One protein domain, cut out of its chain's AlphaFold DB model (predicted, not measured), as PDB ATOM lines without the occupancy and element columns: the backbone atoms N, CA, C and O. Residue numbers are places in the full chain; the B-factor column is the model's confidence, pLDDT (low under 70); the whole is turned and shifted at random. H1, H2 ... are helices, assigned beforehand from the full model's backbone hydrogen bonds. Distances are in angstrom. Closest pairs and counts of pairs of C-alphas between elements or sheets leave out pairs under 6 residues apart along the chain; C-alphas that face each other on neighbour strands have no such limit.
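This is residues 750 to 777 and 785 to 844 of the 861 residues of the protein "Conjugal transfer protein TraA" of Caballeronia sordidicola (UniProt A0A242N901). Two long helices, H1 and H2, run side by side in opposite directions, and the shorter H3 crosses the end where H1 begins and H2 ends. A small helical hairpin, H4 and H5, packs on H2 through H5. The 88 printed residues, with five named helices in the order H1 to H5 and no named strand, are all helix in class, compact with a radius of gyration of the C-alphas of 13.3 A, and span 42 by 22 by 22 A.

Start with H1, residues 750 to 775: its residues 756 to 767 alone touch H2, residues 785 to 806, at a shallow tilt of 23 degrees, opposite ways, the closest C-alphas being those of Leu 763 and Ile 793, 6.5 A. H3, residues 808 to 817, is about perpendicular to H1 at 73 degrees and touches its residues 750 to 753 alone, closest at the C-alphas of Ala 753 and Leu 810, 5.9 A. H4, residues 828 to 833, and H5, residues 838 to 843, form a hairpin; their closest C-alphas, Arg 828 and Ala 841, are 5.6 A apart. H5 touches residues 794 to 801 of H2 alone, closest at the C-alphas of Glu 794 and Ile 842, 6.6 A, and is apart from H1. Every O i to N i+4 pair is within hydrogen-bond range in H2, H3, H4 and H5, and 21 of 22 in H1.

Find C-alpha 750 at (138.479, 69.394, 142.005); H1 runs 37.8 A from there. H2 runs 31.8 A, H3 14.1 A. H5 ends at C-alpha 843, (143.639, 80.371, 116.375).

Residues 778 to 784 are cut out, leaving 16.8 A between C-alphas 777 and 785. Of the links printed whole, none is long. Confidence is under 70 at residues 768 to 777, 785 to 790 and 835 to 844.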
ATOM      1  N   LEU A 750     139.319  68.205 142.164       79.50
ATOM      2  CA  LEU A 750     138.479  69.394 142.005       79.50
ATOM      3  C   LEU A 750     139.320  70.673 142.068       79.50
ATOM      4  O   LEU A 750     139.190  71.533 141.198       79.50
ATOM      5  N   LEU A 751     140.244  70.765 143.027       79.38
ATOM      6  CA  LEU A 751     141.158  71.907 143.127       79.38
ATOM      7  C   LEU A 751     142.067  72.013 141.891       79.38
ATOM      8  O   LEU A 751     142.358  73.118 141.427       79.38
ATOM      9  N   ARG A 752     142.468  70.880 141.290       83.50
ATOM     10  CA  ARG A 752     143.178  70.879 139.993       83.50
ATOM     11  C   ARG A 752     142.309  71.424 138.865       83.50
ATOM     12  O   ARG A 752     142.809  72.211 138.063       83.50
ATOM     13  N   ALA A 753     141.031  71.047 138.824       82.25
ATOM     14  CA  ALA A 753     140.063  71.543 137.848       82.25
ATOM     15  C   ALA A 753     139.829  73.053 137.974       82.25
ATOM     16  O   ALA A 753     139.897  73.779 136.981       82.25
ATOM     17  N   GLU A 754     139.654  73.557 139.191       80.88
ATOM     18  CA  GLU A 754     139.517  74.991 139.457       80.88
ATOM     19  C   GLU A 754     140.771  75.778 139.063       80.88
ATOM     20  O   GLU A 754     140.675  76.811 138.391       80.88
ATOM     21  N   ARG A 755     141.958  75.269 139.422       80.50
ATOM     22  CA  ARG A 755     143.243  75.877 139.052       80.50
ATOM     23  C   ARG A 755     143.432  75.920 137.537       80.50
ATOM     24  O   ARG A 755     143.837  76.954 137.007       80.50
ATOM     25  N   PHE A 756     143.091  74.837 136.842       84.69
ATOM     26  CA  PHE A 756     143.151  74.759 135.385       84.69
ATOM     27  C   PHE A 756     142.246  75.807 134.723       84.69
ATOM     28  O   PHE A 756     142.697  76.574 133.870       84.69
ATOM     29  N   VAL A 757     140.985  75.902 135.158       83.62
ATOM     30  CA  VAL A 757     140.025  76.877 134.614       83.62
ATOM     31  C   VAL A 757     140.481  78.310 134.881       83.62
ATOM     32  O   VAL A 757     140.341  79.172 134.011       83.62
ATOM     33  N   ARG A 758     141.063  78.579 136.054       81.00
ATOM     34  CA  ARG A 758     141.621  79.893 136.399       81.00
ATOM     35  C   ARG A 758     142.787  80.272 135.484       81.00
ATOM     36  O   ARG A 758     142.784  81.379 134.946       81.00
ATOM     37  N   ALA A 759     143.743  79.365 135.277       77.38
ATOM     38  CA  ALA A 759     144.885  79.588 134.391       77.38
ATOM     39  C   ALA A 759     144.437  79.820 132.939       77.38
ATOM     40  O   ALA A 759     144.878  80.776 132.297       77.38
ATOM     41  N   TRP A 760     143.488  79.014 132.449       82.69
ATOM     42  CA  TRP A 760     142.929  79.177 131.109       82.69
ATOM     43  C   TRP A 760     142.222  80.523 130.931       82.69
ATOM     44  O   TRP A 760     142.504  81.238 129.972       82.69
ATOM     45  N   LYS A 761     141.347  80.909 131.869       80.38
ATOM     46  CA  LYS A 761     140.650  82.207 131.838       80.38
ATOM     47  C   LYS A 761     141.622  83.385 131.865       80.38
ATOM     48  O   LYS A 761     141.372  84.389 131.207       80.38
ATOM     49  N   GLY A 762     142.726  83.265 132.605       75.75
ATOM     50  CA  GLY A 762     143.788  84.268 132.620       75.75
ATOM     51  C   GLY A 762     144.422  84.462 131.239       75.75
ATOM     52  O   GLY A 762     144.551  85.596 130.779       75.75
ATOM     53  N   LEU A 763     144.755  83.366 130.553       79.88
ATOM     54  CA  LEU A 763     145.302  83.405 129.193       79.88
ATOM     55  C   LEU A 763     144.271  83.896 128.164       79.88
ATOM     56  O   LEU A 763     144.615  84.690 127.293       79.88
ATOM     57  N   GLU A 764     143.006  83.490 128.291       75.50
ATOM     58  CA  GLU A 764     141.901  83.934 127.429       75.50
ATOM     59  C   GLU A 764     141.655  85.446 127.576       75.50
ATOM     60  O   GLU A 764     141.588  86.156 126.577       75.50
ATOM     61  N   ALA A 765     141.663  85.974 128.805       73.81
ATOM     62  CA  ALA A 765     141.548  87.408 129.060       73.81
ATOM     63  C   ALA A 765     142.749  88.205 128.515       73.81
ATOM     64  O   ALA A 765     142.566  89.282 127.943       73.81
ATOM     65  N   GLN A 766     143.977  87.689 128.647       71.69
ATOM     66  CA  GLN A 766     145.172  88.313 128.056       71.69
ATOM     67  C   GLN A 766     145.124  88.296 126.522       71.69
ATOM     68  O   GLN A 766     145.526  89.268 125.878       71.69
ATOM     69  N   HIS A 767     144.590  87.221 125.942       70.62
ATOM     70  CA  HIS A 767     144.358  87.094 124.509       70.62
ATOM     71  C   HIS A 767     143.276  88.085 124.016       70.62
ATOM     72  O   HIS A 767     143.481  88.764 123.010       70.62
ATOM     73  N   GLU A 768     142.153  88.236 124.729       66.62
ATOM     74  CA  GLU A 768     141.043  89.147 124.381       66.62
ATOM     75  C   GLU A 768     141.383  90.633 124.568       66.62
ATOM     76  O   GLU A 768     141.132  91.445 123.675       66.62
ATOM     77  N   THR A 769     142.008  91.001 125.691       60.47
ATOM     78  CA  THR A 769     142.400  92.395 125.995       60.47
ATOM     79  C   THR A 769     143.352  92.949 124.929       60.47
ATOM     80  O   THR A 769     143.369  94.147 124.634       60.47
ATOM     81  N   ARG A 770     144.143  92.069 124.310       59.97
ATOM     82  CA  ARG A 770     145.054  92.420 123.223       59.97
ATOM     83  C   ARG A 770     144.351  92.561 121.877       59.97
ATOM     84  O   ARG A 770     144.701  93.469 121.127       59.97
ATOM     85  N   PHE A 771     143.367  91.706 121.592       51.53
ATOM     86  CA  PHE A 771     142.536  91.813 120.389       51.53
ATOM     87  C   PHE A 771     141.827  93.177 120.343       51.53
ATOM     88  O   PHE A 771     141.809  93.832 119.305       51.53
ATOM     89  N   TRP A 772     141.372  93.667 121.501       45.69
ATOM     90  CA  TRP A 772     140.822  95.017 121.660       45.69
ATOM     91  C   TRP A 772     141.852  96.141 121.440       45.69
ATOM     92  O   TRP A 772     141.578  97.083 120.699       45.69
ATOM     93  N   ARG A 773     143.072  96.038 121.994       45.16
ATOM     94  CA  ARG A 773     144.128  97.064 121.808       45.16
ATOM     95  C   ARG A 773     144.706  97.143 120.389       45.16
ATOM     96  O   ARG A 773     145.270  98.173 120.037       45.16
ATOM     97  N   ALA A 774     144.593  96.082 119.591       48.09
ATOM     98  CA  ALA A 774     145.016  96.085 118.189       48.09
ATOM     99  C   ALA A 774     144.006  96.786 117.256       48.09
ATOM    100  O   ALA A 774     144.398  97.240 116.182       48.09
ATOM    101  N   HIS A 775     142.734  96.894 117.664       48.38
ATOM    102  CA  HIS A 775     141.654  97.471 116.856       48.38
ATOM    103  C   HIS A 775     141.319  98.935 117.190       48.38
ATOM    104  O   HIS A 775     140.819  99.641 116.318       48.38
ATOM    105  N   GLU A 776     141.659  99.430 118.383       41.56
ATOM    106  CA  GLU A 776     141.434 100.828 118.776       41.56
ATOM    107  C   GLU A 776     142.736 101.525 119.191       41.56
ATOM    108  O   GLU A 776     143.087 101.567 120.365       41.56
ATOM    109  N   GLY A 777     143.462 102.076 118.211       48.81
ATOM    110  CA  GLY A 777     144.281 103.295 118.354       48.81
ATOM    111  C   GLY A 777     145.319 103.411 119.488       48.81
ATOM    112  O   GLY A 777     145.787 104.520 119.740       48.81
ATOM    113  N   GLU A 785     157.121  92.490 117.884       55.41
ATOM    114  CA  GLU A 785     156.875  92.269 119.321       55.41
ATOM    115  C   GLU A 785     155.416  91.879 119.591       55.41
ATOM    116  O   GLU A 785     155.107  91.103 120.506       55.41
ATOM    117  N   VAL A 786     154.499  92.387 118.757       56.31
ATOM    118  CA  VAL A 786     153.084  92.038 118.846       56.31
ATOM    119  C   VAL A 786     152.845  90.574 118.485       56.31
ATOM    120  O   VAL A 786     152.122  89.869 119.198       56.31
ATOM    121  N   ARG A 787     153.501  90.105 117.420       58.50
ATOM    122  CA  ARG A 787     153.401  88.726 116.942       58.50
ATOM    123  C   ARG A 787     154.059  87.741 117.905       58.50
ATOM    124  O   ARG A 787     153.452  86.723 118.222       58.50
ATOM    125  N   GLU A 788     155.245  88.055 118.421       60.84
ATOM    126  CA  GLU A 788     155.955  87.173 119.356       60.84
ATOM    127  C   GLU A 788     155.192  86.959 120.662       60.84
ATOM    128  O   GLU A 788     155.047  85.830 121.124       60.84
ATOM    129  N   ALA A 789     154.680  88.026 121.273       60.47
ATOM    130  CA  ALA A 789     153.964  87.883 122.533       60.47
ATOM    131  C   ALA A 789     152.574  87.235 122.343       60.47
ATOM    132  O   ALA A 789     152.090  86.586 123.266       60.47
ATOM    133  N   GLY A 790     151.953  87.353 121.161       65.69
ATOM    134  CA  GLY A 790     150.760  86.573 120.798       65.69
ATOM    135  C   GLY A 790     151.071  85.080 120.666       65.69
ATOM    136  O   GLY A 790     150.410  84.253 121.291       65.69
ATOM    137  N   GLN A 791     152.158  84.743 119.966       71.00
ATOM    138  CA  GLN A 791     152.643  83.366 119.839       71.00
ATOM    139  C   GLN A 791     152.981  82.735 121.196       71.00
ATOM    140  O   GLN A 791     152.713  81.552 121.390       71.00
ATOM    141  N   ARG A 792     153.509  83.507 122.158       72.50
ATOM    142  CA  ARG A 792     153.761  83.021 123.527       72.50
ATOM    143  C   ARG A 792     152.467  82.665 124.264       72.50
ATOM    144  O   ARG A 792     152.405  81.594 124.855       72.50
ATOM    145  N   ILE A 793     151.432  83.508 124.192       75.38
ATOM    146  CA  ILE A 793     150.134  83.240 124.841       75.38
ATOM    147  C   ILE A 793     149.471  82.008 124.218       75.38
ATOM    148  O   ILE A 793     149.042  81.109 124.939       75.38
ATOM    149  N   GLU A 794     149.444  81.919 122.887       78.62
ATOM    150  CA  GLU A 794     148.910  80.743 122.195       78.62
ATOM    151  C   GLU A 794     149.713  79.474 122.512       78.62
ATOM    152  O   GLU A 794     149.126  78.409 122.700       78.62
ATOM    153  N   ALA A 795     151.043  79.563 122.609       76.31
ATOM    154  CA  ALA A 795     151.886  78.443 123.019       76.31
ATOM    155  C   ALA A 795     151.576  77.992 124.457       76.31
ATOM    156  O   ALA A 795     151.469  76.790 124.702       76.31
ATOM    157  N   SER A 796     151.351  78.926 125.387       76.88
ATOM    158  CA  SER A 796     150.925  78.617 126.758       76.88
ATOM    159  C   SER A 796     149.535  77.974 126.806       76.88
ATOM    160  O   SER A 796     149.339  77.013 127.548       76.88
ATOM    161  N   MET A 797     148.586  78.427 125.979       80.88
ATOM    162  CA  MET A 797     147.262  77.795 125.871       80.88
ATOM    163  C   MET A 797     147.350  76.384 125.268       80.88
ATOM    164  O   MET A 797     146.692  75.470 125.765       80.88
ATOM    165  N   ARG A 798     148.201  76.166 124.252       82.00
ATOM    166  CA  ARG A 798     148.462  74.824 123.695       82.00
ATOM    167  C   ARG A 798     149.085  73.890 124.734       82.00
ATOM    168  O   ARG A 798     148.693  72.728 124.807       82.00
ATOM    169  N   ALA A 799     150.017  74.388 125.547       78.75
ATOM    170  CA  ALA A 799     150.629  73.610 126.623       78.75
ATOM    171  C   ALA A 799     149.585  73.174 127.664       78.75
ATOM    172  O   ALA A 799     149.496  71.985 127.968       78.75
ATOM    173  N   LEU A 800     148.733  74.101 128.118       82.00
ATOM    174  CA  LEU A 800     147.665  73.816 129.082       82.00
ATOM    175  C   LEU A 800     146.634  72.825 128.504       82.00
ATOM    176  O   LEU A 800     146.257  71.857 129.156       82.00
ATOM    177  N   ALA A 801     146.240  72.983 127.237       82.00
ATOM    178  CA  ALA A 801     145.371  72.016 126.556       82.00
ATOM    179  C   ALA A 801     146.020  70.620 126.428       82.00
ATOM    180  O   ALA A 801     145.333  69.599 126.464       82.00
ATOM    181  N   GLY A 802     147.347  70.561 126.295       79.38
ATOM    182  CA  GLY A 802     148.111  69.317 126.315       79.38
ATOM    183  C   GLY A 802     148.115  68.630 127.683       79.38
ATOM    184  O   GLY A 802     148.074  67.402 127.733       79.38
ATOM    185  N   GLU A 803     148.132  69.388 128.782       79.38
ATOM    186  CA  GLU A 803     148.017  68.851 130.147       79.38
ATOM    187  C   GLU A 803     146.644  68.227 130.397       79.38
ATOM    188  O   GLU A 803     146.572  67.135 130.956       79.38
ATOM    189  N   LEU A 804     145.579  68.856 129.893       81.06
ATOM    190  CA  LEU A 804     144.220  68.319 129.970       81.06
ATOM    191  C   LEU A 804     144.118  66.921 129.347       81.06
ATOM    192  O   LEU A 804     143.570  66.010 129.954       81.06
ATOM    193  N   LYS A 805     144.729  66.723 128.172       78.06
ATOM    194  CA  LYS A 805     144.762  65.419 127.484       78.06
ATOM    195  C   LYS A 805     145.565  64.345 128.223       78.06
ATOM    196  O   LYS A 805     145.396  63.160 127.948       78.06
ATOM    197  N   ARG A 806     146.485  64.739 129.108       77.31
ATOM    198  CA  ARG A 806     147.329  63.817 129.889       77.31
ATOM    199  C   ARG A 806     146.698  63.438 131.229       77.31
ATOM    200  O   ARG A 806     147.253  62.587 131.921       77.31
ATOM    201  N   ASP A 807     145.559  64.033 131.580       81.69
ATOM    202  CA  ASP A 807     144.862  63.820 132.844       81.69
ATOM    203  C   ASP A 807     143.366  63.518 132.614       81.69
ATOM    204  O   ASP A 807     142.522  64.420 132.654       81.69
ATOM    205  N   PRO A 808     143.011  62.236 132.392       80.94
ATOM    206  CA  PRO A 808     141.632  61.830 132.120       80.94
ATOM    207  C   PRO A 808     140.651  62.178 133.250       80.94
ATOM    208  O   PRO A 808     139.466  62.392 132.996       80.94
ATOM    209  N   GLN A 809     141.126  62.246 134.500       81.81
ATOM    210  CA  GLN A 809     140.292  62.617 135.645       81.81
ATOM    211  C   GLN A 809     139.954  64.109 135.624       81.81
ATOM    212  O   GLN A 809     138.802  64.480 135.844       81.81
ATOM    213  N   LEU A 810     140.940  64.959 135.328       83.19
ATOM    214  CA  LEU A 810     140.731  66.392 135.136       83.19
ATOM    215  C   LEU A 810     139.769  66.659 133.971       83.19
ATOM    216  O   LEU A 810     138.837  67.447 134.119       83.19
ATOM    217  N   GLU A 811     139.946  65.964 132.844       83.38
ATOM    218  CA  GLU A 811     139.060  66.090 131.684       83.38
ATOM    219  C   GLU A 811     137.610  65.704 132.014       83.38
ATOM    220  O   GLU A 811     136.688  66.451 131.678       83.38
ATOM    221  N   SER A 812     137.401  64.591 132.728       82.31
ATOM    222  CA  SER A 812     136.065  64.165 133.168       82.31
ATOM    223  C   SER A 812     135.402  65.213 134.065       82.31
ATOM    224  O   SER A 812     134.250  65.574 133.845       82.31
ATOM    225  N   ILE A 813     136.134  65.766 135.038       85.12
ATOM    226  CA  ILE A 813     135.588  66.760 135.976       85.12
ATOM    227  C   ILE A 813     135.215  68.056 135.256       85.12
ATOM    228  O   ILE A 813     134.154  68.621 135.526       85.12
ATOM    229  N   LEU A 814     136.057  68.530 134.336       83.38
ATOM    230  CA  LEU A 814     135.755  69.735 133.566       83.38
ATOM    231  C   LEU A 814     134.573  69.527 132.608       83.38
ATOM    232  O   LEU A 814     133.799  70.461 132.394       83.38
ATOM    233  N   ARG A 815     134.384  68.307 132.090       79.56
ATOM    234  CA  ARG A 815     133.228  67.944 131.260       79.56
ATOM    235  C   ARG A 815     131.929  67.890 132.072       79.56
ATOM    236  O   ARG A 815     130.936  68.477 131.650       79.56
ATOM    237  N   ASP A 816     131.955  67.264 133.246       76.31
ATOM    238  CA  ASP A 816     130.760  67.041 134.073       76.31
ATOM    239  C   ASP A 816     130.357  68.279 134.891       76.31
ATOM    240  O   ASP A 816     129.177  68.513 135.150       76.31
ATOM    241  N   ARG A 817     131.336  69.094 135.311       77.88
ATOM    242  CA  ARG A 817     131.137  70.254 136.203       77.88
ATOM    243  C   ARG A 817     131.546  71.590 135.584       77.88
ATOM    244  O   ARG A 817     131.617  72.594 136.293       77.88
ATOM    245  N   GLY A 818     131.767  71.651 134.270       72.00
ATOM    246  CA  GLY A 818     132.272  72.845 133.585       72.00
ATOM    247  C   GLY A 818     131.450  74.116 133.825       72.00
ATOM    248  O   GLY A 818     132.024  75.177 134.054       72.00
ATOM    249  N   GLN A 819     130.117  74.017 133.872       73.19
ATOM    250  CA  GLN A 819     129.253  75.171 134.163       73.19
ATOM    251  C   GLN A 819     129.436  75.705 135.592       73.19
ATOM    252  O   GLN A 819     129.486  76.916 135.791       73.19
ATOM    253  N   VAL A 820     129.598  74.811 136.572       70.75
ATOM    254  CA  VAL A 820     129.813  75.163 137.987       70.75
ATOM    255  C   VAL A 820     131.187  75.807 138.183       70.75
ATOM    256  O   VAL A 820     131.323  76.770 138.929       70.75
ATOM    257  N   LEU A 821     132.187  75.353 137.425       71.00
ATOM    258  CA  LEU A 821     133.531  75.941 137.383       71.00
ATOM    259  C   LEU A 821     133.584  77.242 136.543       71.00
ATOM    260  O   LEU A 821     134.631  77.878 136.370       71.00
ATOM    261  N   GLY A 822     132.433  77.679 136.023       72.81
ATOM    262  CA  GLY A 822     132.259  78.933 135.301       72.81
ATOM    263  C   GLY A 822     132.813  78.915 133.876       72.81
ATOM    264  O   GLY A 822     133.230  79.968 133.387       72.81
ATOM    265  N   ILE A 823     132.877  77.753 133.226       79.81
ATOM    266  CA  ILE A 823     133.159  77.628 131.793       79.81
ATOM    267  C   ILE A 823     131.882  78.011 131.035       79.81
ATOM    268  O   ILE A 823     130.839  77.375 131.186       79.81
ATOM    269  N   ARG A 824     131.945  79.088 130.246       77.25
ATOM    270  CA  ARG A 824     130.792  79.582 129.483       77.25
ATOM    271  C   ARG A 824     130.585  78.740 128.217       77.25
ATOM    272  O   ARG A 824     131.567  78.491 127.519       77.25
ATOM    273  N   PRO A 825     129.340  78.370 127.866       74.19
ATOM    274  CA  PRO A 825     129.049  77.751 126.576       74.19
ATOM    275  C   PRO A 825     129.562  78.624 125.421       74.19
ATOM    276  O   PRO A 825     129.251  79.811 125.356       74.19
ATOM    277  N   GLY A 826     130.360  78.044 124.526       71.06
ATOM    278  CA  GLY A 826     130.982  78.730 123.394       71.06
ATOM    279  C   GLY A 826     132.344  79.380 123.669       71.06
ATOM    280  O   GLY A 826     132.949  79.862 122.710       71.06
ATOM    281  N   SER A 827     132.857  79.376 124.909       78.19
ATOM    282  CA  SER A 827     134.221  79.855 125.200       78.19
ATOM    283  C   SER A 827     135.283  78.998 124.507       78.19
ATOM    284  O   SER A 827     135.014  77.860 124.103       78.19
ATOM    285  N   ARG A 828     136.519  79.501 124.390       77.62
ATOM    286  CA  ARG A 828     137.601  78.723 123.762       77.62
ATOM    287  C   ARG A 828     137.868  77.428 124.526       77.62
ATOM    288  O   ARG A 828     138.144  76.406 123.906       77.62
ATOM    289  N   LEU A 829     137.705  77.443 125.852       82.00
ATOM    290  CA  LEU A 829     137.821  76.240 126.678       82.00
ATOM    291  C   LEU A 829     136.701  75.227 126.405       82.00
ATOM    292  O   LEU A 829     136.973  74.040 126.261       82.00
ATOM    293  N   ASP A 830     135.450  75.682 126.293       80.44
ATOM    294  CA  ASP A 830     134.307  74.817 125.967       80.44
ATOM    295  C   ASP A 830     134.466  74.179 124.573       80.44
ATOM    296  O   ASP A 830     134.163  73.002 124.385       80.44
ATOM    297  N   GLN A 831     135.038  74.909 123.610       79.50
ATOM    298  CA  GLN A 831     135.362  74.382 122.278       79.50
ATOM    299  C   GLN A 831     136.468  73.312 122.316       79.50
ATOM    300  O   GLN A 831     136.356  72.297 121.627       79.50
ATOM    301  N   VAL A 832     137.501  73.508 123.144       80.38
ATOM    302  CA  VAL A 832     138.583  72.528 123.355       80.38
ATOM    303  C   VAL A 832     138.049  71.252 124.021       80.38
ATOM    304  O   VAL A 832     138.414  70.153 123.610       80.38
ATOM    305  N   MET A 833     137.137  71.370 124.992       78.25
ATOM    306  CA  MET A 833     136.557  70.213 125.693       78.25
ATOM    307  C   MET A 833     135.570  69.398 124.849       78.25
ATOM    308  O   MET A 833     135.439  68.193 125.050       78.25
ATOM    309  N   ARG A 834     134.879  70.020 123.883       75.19
ATOM    310  CA  ARG A 834     133.921  69.338 122.987       75.19
ATOM    311  C   ARG A 834     134.581  68.578 121.829       75.19
ATOM    312  O   ARG A 834     133.891  68.167 120.899       75.19
ATOM    313  N   GLY A 835     135.901  68.391 121.874       62.16
ATOM    314  CA  GLY A 835     136.660  67.687 120.839       62.16
ATOM    315  C   GLY A 835     136.969  68.535 119.603       62.16
ATOM    316  O   GLY A 835     137.281  67.981 118.551       62.16
ATOM    317  N   GLY A 836     136.877  69.866 119.704       59.66
ATOM    318  CA  GLY A 836     137.333  70.766 118.648       59.66
ATOM    319  C   GLY A 836     138.848  70.675 118.447       59.66
ATOM    320  O   GLY A 836     139.602  70.469 119.397       59.66
ATOM    321  N   ASP A 837     139.301  70.842 117.204       65.56
ATOM    322  CA  ASP A 837     140.726  70.969 116.893       65.56
ATOM    323  C   ASP A 837     141.326  72.135 117.704       65.56
ATOM    324  O   ASP A 837     140.857  73.274 117.603       65.56
ATOM    325  N   ILE A 838     142.329  71.838 118.540       66.50
ATOM    326  CA  ILE A 838     142.956  72.793 119.470       66.50
ATOM    327  C   ILE A 838     143.483  74.005 118.697       66.50
ATOM    328  O   ILE A 838     143.323  75.139 119.153       66.50
ATOM    329  N   ASP A 839     144.034  73.786 117.501       62.69
ATOM    330  CA  ASP A 839     144.558  74.867 116.667       62.69
ATOM    331  C   ASP A 839     143.437  75.752 116.110       62.69
ATOM    332  O   ASP A 839     143.597  76.968 115.987       62.69
ATOM    333  N   ARG A 840     142.251  75.182 115.880       64.81
ATOM    334  CA  ARG A 840     141.065  75.924 115.435       64.81
ATOM    335  C   ARG A 840     140.400  76.710 116.567       64.81
ATOM    336  O   ARG A 840     139.895  77.804 116.318       64.81
ATOM    337  N   ALA A 841     140.401  76.170 117.787       64.75
ATOM    338  CA  ALA A 841     139.819  76.809 118.971       64.75
ATOM    339  C   ALA A 841     140.699  77.950 119.519       64.75
ATOM    340  O   ALA A 841     140.179  78.965 119.984       64.75
ATOM    341  N   ILE A 842     142.027  77.811 119.432       69.38
ATOM    342  CA  ILE A 842     142.983  78.837 119.879       69.38
ATOM    343  C   ILE A 842     143.228  79.891 118.777       69.38
ATOM    344  O   ILE A 842     143.357  81.072 119.091       69.38
ATOM    345  N   GLY A 843     143.221  79.507 117.492       59.94
ATOM    346  CA  GLY A 843     143.639  80.371 116.375       59.94
ATOM    347  C   GLY A 843     142.586  81.301 115.746       59.94
ATOM    348  O   GLY A 843     142.943  82.111 114.893       59.94
ATOM    349  N   ARG A 844     141.292  81.239 116.105       53.00
ATOM    350  CA  ARG A 844     140.270  82.112 115.478       53.00
ATOM    351  C   ARG A 844     140.337  83.563 115.984       53.00
ATOM    352  O   ARG A 844     139.780  83.886 117.035       53.00
TER     353      ARG A 844